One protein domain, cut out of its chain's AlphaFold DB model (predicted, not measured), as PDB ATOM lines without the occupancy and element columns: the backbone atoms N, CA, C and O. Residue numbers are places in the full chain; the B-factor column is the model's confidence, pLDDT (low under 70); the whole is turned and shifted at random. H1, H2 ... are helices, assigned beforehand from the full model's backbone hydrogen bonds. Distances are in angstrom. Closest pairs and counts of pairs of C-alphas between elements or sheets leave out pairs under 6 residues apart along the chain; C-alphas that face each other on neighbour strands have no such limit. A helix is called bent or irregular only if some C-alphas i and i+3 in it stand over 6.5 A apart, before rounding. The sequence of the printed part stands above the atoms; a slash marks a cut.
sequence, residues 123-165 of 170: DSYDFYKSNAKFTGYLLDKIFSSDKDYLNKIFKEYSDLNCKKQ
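This is residues 123 to 165 of the 170 residues of the protein "Putative plasmid partition protein" of Borreliella garinii PBr (UniProt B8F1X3). Two long helices, H2 and H3, meet near their ends as a wide, open V, and a short helix, H1, turns a second corner at the other end of H2. The model is a flat, open hook of three helices, H1, H2 and H3, with few contacts between them and no packed core; most of H3, residues 152 to 164, sticks out as a free arm. The printed part has 43 residues with three named helices, in the order H1, H2, H3, and no named strand; its class is all helix. It is loose, with a radius of gyration of the C-alphas of 13.2 A, and the C-alphas span 34 by 26 by 10 A.

Start at the first printed residue with H1, residues 123 to 130, and go on through a tight link of one residue into H2, residues 132 to 145. These two are close but not clearly touching: look at the C-alphas of Tyr 128 and Thr 135, their closest, 5.9 A apart. Their lines are about perpendicular, at 78 degrees. Another tight link of one residue takes you from H2 into H3, residues 147 to 164. H2 and H3 are also close but not clearly touching; their closest C-alphas are those of Ile 142 and Leu 150, 6.9 A apart. Their lines are about perpendicular, at 76 degrees, and their centres are 18.8 A apart. H1 and H3 are apart. Along the backbone of H1 and H2, you will find every O i to N i+4 pair within hydrogen-bond range; in H3 it is 13 of 14.

Find C-alpha 123 at (133.790, 154.725, 148.627); from there H1 runs 10.7 A to C-alpha 130. Pick up H2 at C-alpha 132, at (137.385, 167.183, 154.523), and follow it for 19.9 A to C-alpha 145. H3, the longest helix with 18 residues, begins at C-alpha 147 and runs 25.9 A to C-alpha 164 at (156.780, 144.260, 146.460). None of the three helices is bent or irregular.

Look for the two C-alphas farthest apart at Lys 133 and Gln 165, 35.6 A from each other. The first and last printed C-alphas, those of Asp 123 and Gln 165, are 28.6 A apart. Residues 129 to 134, of which 132 to 134 belong to H2, stand free, and so do residues 144 to 149, of which 147 to 149 belong to H3, and residues 152 to 165, of which 152 to 164 belong to H3. The printed part has no cut, and no link is long. In the B-factor column the mean pLDDT of the printed part is 87.4, and you will find it under 70 at residues 161 to 165.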
ATOM      1  N   ASP A 123     134.595 154.464 147.427       94.81
ATOM      2  CA  ASP A 123     133.790 154.725 148.627       94.81
ATOM      3  C   ASP A 123     134.575 155.488 149.711       94.81
ATOM      4  O   ASP A 123     134.109 156.493 150.249       94.81
ATOM      5  N   SER A 124     135.814 155.066 149.977       91.81
ATOM      6  CA  SER A 124     136.709 155.726 150.924       91.81
ATOM      7  C   SER A 124     137.075 157.135 150.461       91.81
ATOM      8  O   SER A 124     137.100 158.067 151.267       91.81
ATOM      9  N   TYR A 125     137.305 157.317 149.158       91.50
ATOM     10  CA  TYR A 125     137.577 158.626 148.581       91.50
ATOM     11  C   TYR A 125     136.386 159.569 148.735       91.50
ATOM     12  O   TYR A 125     136.561 160.686 149.223       91.50
ATOM     13  N   ASP A 126     135.187 159.115 148.382       93.50
ATOM     14  CA  ASP A 126     133.975 159.930 148.437       93.50
ATOM     15  C   ASP A 126     133.630 160.331 149.875       93.50
ATOM     16  O   ASP A 126     133.289 161.494 150.127       93.50
ATOM     17  N   PHE A 127     133.817 159.421 150.836       94.94
ATOM     18  CA  PHE A 127     133.639 159.708 152.256       94.94
ATOM     19  C   PHE A 127     134.593 160.806 152.748       94.94
ATOM     20  O   PHE A 127     134.139 161.831 153.264       94.94
ATOM     21  N   TYR A 128     135.910 160.642 152.569       91.81
ATOM     22  CA  TYR A 128     136.889 161.610 153.083       91.81
ATOM     23  C   TYR A 128     136.863 162.943 152.333       91.81
ATOM     24  O   TYR A 128     137.140 163.988 152.929       91.81
ATOM     25  N   LYS A 129     136.503 162.928 151.044       88.12
ATOM     26  CA  LYS A 129     136.312 164.136 150.235       88.12
ATOM     27  C   LYS A 129     135.113 164.947 150.709       88.12
ATOM     28  O   LYS A 129     135.229 166.161 150.856       88.12
ATOM     29  N   SER A 130     133.988 164.285 150.978       93.50
ATOM     30  CA  SER A 130     132.772 164.944 151.472       93.50
ATOM     31  C   SER A 130     132.933 165.454 152.910       93.50
ATOM     32  O   SER A 130     132.256 166.394 153.312       93.50
ATOM     33  N   ASN A 131     133.883 164.892 153.664       92.25
ATOM     34  CA  ASN A 131     134.119 165.189 155.077       92.25
ATOM     35  C   ASN A 131     135.506 165.800 155.347       92.25
ATOM     36  O   ASN A 131     136.131 165.512 156.364       92.25
ATOM     37  N   ALA A 132     136.005 166.678 154.469       88.31
ATOM     38  CA  ALA A 132     137.385 167.183 154.523       88.31
ATOM     39  C   ALA A 132     137.819 167.771 155.887       88.31
ATOM     40  O   ALA A 132     138.950 167.544 156.318       88.31
ATOM     41  N   LYS A 133     136.929 168.486 156.597       89.38
ATOM     42  CA  LYS A 133     137.216 169.022 157.946       89.38
ATOM     43  C   LYS A 133     137.428 167.912 158.977       89.38
ATOM     44  O   LYS A 133     138.359 167.982 159.772       89.38
ATOM     45  N   PHE A 134     136.577 166.889 158.937       93.44
ATOM     46  CA  PHE A 134     136.700 165.719 159.802       93.44
ATOM     47  C   PHE A 134     137.971 164.934 159.478       93.44
ATOM     48  O   PHE A 134     138.684 164.550 160.395       93.44
ATOM     49  N   THR A 135     138.303 164.763 158.196       91.75
ATOM     50  CA  THR A 135     139.549 164.109 157.771       91.75
ATOM     51  C   THR A 135     140.776 164.813 158.351       91.75
ATOM     52  O   THR A 135     141.660 164.148 158.879       91.75
ATOM     53  N   GLY A 136     140.819 166.151 158.311       89.56
ATOM     54  CA  GLY A 136     141.894 166.925 158.945       89.56
ATOM     55  C   GLY A 136     141.975 166.678 160.454       89.56
ATOM     56  O   GLY A 136     143.024 166.290 160.957       89.56
ATOM     57  N   TYR A 137     140.840 166.797 161.152       93.44
ATOM     58  CA  TYR A 137     140.762 166.525 162.591       93.44
ATOM     59  C   TYR A 137     141.208 165.101 162.954       93.44
ATOM     60  O   TYR A 137     141.944 164.916 163.918       93.44
ATOM     61  N   LEU A 138     140.791 164.095 162.182       92.69
ATOM     62  CA  LEU A 138     141.151 162.695 162.394       92.69
ATOM     63  C   LEU A 138     142.668 162.491 162.313       92.69
ATOM     64  O   LEU A 138     143.240 161.845 163.187       92.69
ATOM     65  N   LEU A 139     143.310 163.051 161.283       91.25
ATOM     66  CA  LEU A 139     144.756 162.939 161.085       91.25
ATOM     67  C   LEU A 139     145.531 163.584 162.241       91.25
ATOM     68  O   LEU A 139     146.432 162.951 162.795       91.25
ATOM     69  N   ASP A 140     145.135 164.789 162.655       91.62
ATOM     70  CA  ASP A 140     145.768 165.492 163.778       91.62
ATOM     71  C   ASP A 140     145.539 164.765 165.108       91.62
ATOM     72  O   ASP A 140     146.448 164.648 165.939       91.62
ATOM     73  N   LYS A 141     144.331 164.233 165.319       93.56
ATOM     74  CA  LYS A 141     143.988 163.501 166.537       93.56
ATOM     75  C   LYS A 141     144.808 162.221 166.652       93.56
ATOM     76  O   LYS A 141     145.445 162.021 167.678       93.56
ATOM     77  N   ILE A 142     144.864 161.395 165.607       93.44
ATOM     78  CA  ILE A 142     145.662 160.156 165.624       93.44
ATOM     79  C   ILE A 142     147.140 160.478 165.865       93.44
ATOM     80  O   ILE A 142     147.768 159.869 166.728       93.44
ATOM     81  N   PHE A 143     147.687 161.475 165.165       91.19
ATOM     82  CA  PHE A 143     149.088 161.863 165.325       91.19
ATOM     83  C   PHE A 143     149.426 162.349 166.746       91.19
ATOM     84  O   PHE A 143     150.529 162.100 167.241       91.19
ATOM     85  N   SER A 144     148.491 163.041 167.405       91.31
ATOM     86  CA  SER A 144     148.698 163.609 168.742       91.31
ATOM     87  C   SER A 144     148.405 162.638 169.885       91.31
ATOM     88  O   SER A 144     149.147 162.645 170.865       91.31
ATOM     89  N   SER A 145     147.352 161.820 169.787       89.44
ATOM     90  CA  SER A 145     146.878 160.995 170.906       89.44
ATOM     91  C   SER A 145     147.176 159.502 170.796       89.44
ATOM     92  O   SER A 145     147.111 158.833 171.819       89.44
ATOM     93  N   ASP A 146     147.490 158.968 169.612       86.94
ATOM     94  CA  ASP A 146     147.681 157.521 169.428       86.94
ATOM     95  C   ASP A 146     148.846 157.204 168.476       86.94
ATOM     96  O   ASP A 146     148.698 156.683 167.364       86.94
ATOM     97  N   LYS A 147     150.051 157.574 168.926       89.25
ATOM     98  CA  LYS A 147     151.290 157.348 168.171       89.25
ATOM     99  C   LYS A 147     151.631 155.873 168.019       89.25
ATOM    100  O   LYS A 147     152.210 155.506 167.001       89.25
ATOM    101  N   ASP A 148     151.283 155.037 168.989       90.75
ATOM    102  CA  ASP A 148     151.609 153.612 168.945       90.75
ATOM    103  C   ASP A 148     150.797 152.901 167.868       90.75
ATOM    104  O   ASP A 148     151.361 152.164 167.050       90.75
ATOM    105  N   TYR A 149     149.494 153.192 167.782       90.69
ATOM    106  CA  TYR A 149     148.672 152.713 166.680       90.69
ATOM    107  C   TYR A 149     149.172 153.245 165.333       90.69
ATOM    108  O   TYR A 149     149.328 152.472 164.384       90.69
ATOM    109  N   LEU A 150     149.501 154.541 165.245       92.44
ATOM    110  CA  LEU A 150     150.044 155.128 164.019       92.44
ATOM    111  C   LEU A 150     151.345 154.434 163.577       92.44
ATOM    112  O   LEU A 150     151.493 154.096 162.403       92.44
ATOM    113  N   ASN A 151     152.259 154.169 164.514       91.94
ATOM    114  CA  ASN A 151     153.522 153.478 164.260       91.94
ATOM    115  C   ASN A 151     153.299 152.034 163.804       91.94
ATOM    116  O   ASN A 151     153.981 151.566 162.890       91.94
ATOM    117  N   LYS A 152     152.324 151.332 164.395       93.69
ATOM    118  CA  LYS A 152     151.939 149.983 163.968       93.69
ATOM    119  C   LYS A 152     151.475 149.977 162.510       93.69
ATOM    120  O   LYS A 152     152.015 149.222 161.705       93.69
ATOM    121  N   ILE A 153     150.541 150.861 162.155       92.38
ATOM    122  CA  ILE A 153     150.032 150.985 160.781       92.38
ATOM    123  C   ILE A 153     151.152 151.391 159.810       92.38
ATOM    124  O   ILE A 153     151.237 150.876 158.693       92.38
ATOM    125  N   PHE A 154     152.056 152.277 160.234       91.38
ATOM    126  CA  PHE A 154     153.206 152.687 159.428       91.38
ATOM    127  C   PHE A 154     154.184 151.533 159.165       91.38
ATOM    128  O   PHE A 154     154.698 151.393 158.049       91.38
ATOM    129  N   LYS A 155     154.412 150.669 160.162       92.69
ATOM    130  CA  LYS A 155     155.224 149.458 160.010       92.69
ATOM    131  C   LYS A 155     154.576 148.471 159.036       92.69
ATOM    132  O   LYS A 155     155.233 148.054 158.089       92.69
ATOM    133  N   GLU A 156     153.278 148.200 159.181       91.44
ATOM    134  CA  GLU A 156     152.524 147.343 158.248       91.44
ATOM    135  C   GLU A 156     152.605 147.855 156.799       91.44
ATOM    136  O   GLU A 156     152.854 147.087 155.867       91.44
ATOM    137  N   TYR A 157     152.456 149.168 156.593       88.31
ATOM    138  CA  TYR A 157     152.621 149.796 155.280       88.31
ATOM    139  C   TYR A 157     154.037 149.608 154.712       88.31
ATOM    140  O   TYR A 157     154.202 149.311 153.523       88.31
ATOM    141  N   SER A 158     155.058 149.760 155.556       87.19
ATOM    142  CA  SER A 158     156.463 149.605 155.171       87.19
ATOM    143  C   SER A 158     156.774 148.160 154.766       87.19
ATOM    144  O   SER A 158     157.358 147.931 153.705       87.19
ATOM    145  N   ASP A 159     156.278 147.183 155.526       86.88
ATOM    146  CA  ASP A 159     156.455 145.753 155.252       86.88
ATOM    147  C   ASP A 159     155.756 145.322 153.947       86.88
ATOM    148  O   ASP A 159     156.288 144.521 153.169       86.88
ATOM    149  N   LEU A 160     154.582 145.892 153.648       80.88
ATOM    150  CA  LEU A 160     153.874 145.682 152.377       80.88
ATOM    151  C   LEU A 160     154.637 146.249 151.169       80.88
ATOM    152  O   LEU A 160     154.490 145.733 150.057       80.88
ATOM    153  N   ASN A 161     155.446 147.290 151.369       67.31
ATOM    154  CA  ASN A 161     156.308 147.849 150.331       67.31
ATOM    155  C   ASN A 161     157.628 147.067 150.184       67.31
ATOM    156  O   ASN A 161     158.052 146.858 149.047       67.31
ATOM    157  N   CYS A 162     158.213 146.547 151.276       59.75
ATOM    158  CA  CYS A 162     159.362 145.621 151.250       59.75
ATOM    159  C   CYS A 162     159.074 144.389 150.366       59.75
ATOM    160  O   CYS A 162     159.849 144.051 149.468       59.75
ATOM    161  N   LYS A 163     157.911 143.748 150.561       57.97
ATOM    162  CA  LYS A 163     157.520 142.523 149.833       57.97
ATOM    163  C   LYS A 163     157.317 142.727 148.328       57.97
ATOM    164  O   LYS A 163     157.502 141.791 147.559       57.97
ATOM    165  N   LYS A 164     156.970 143.940 147.887       58.38
ATOM    166  CA  LYS A 164     156.780 144.260 146.460       58.38
ATOM    167  C   LYS A 164     158.084 144.491 145.696       58.38
ATOM    168  O   LYS A 164     158.054 144.490 144.472       58.38
ATOM    169  N   GLN A 165     159.201 144.705 146.394       55.41
ATOM    170  CA  GLN A 165     160.499 145.028 145.787       55.41
ATOM    171  C   GLN A 165     161.532 143.893 145.884       55.41
ATOM    172  O   GLN A 165     162.682 144.095 145.507       55.41
TER     173      GLN A 165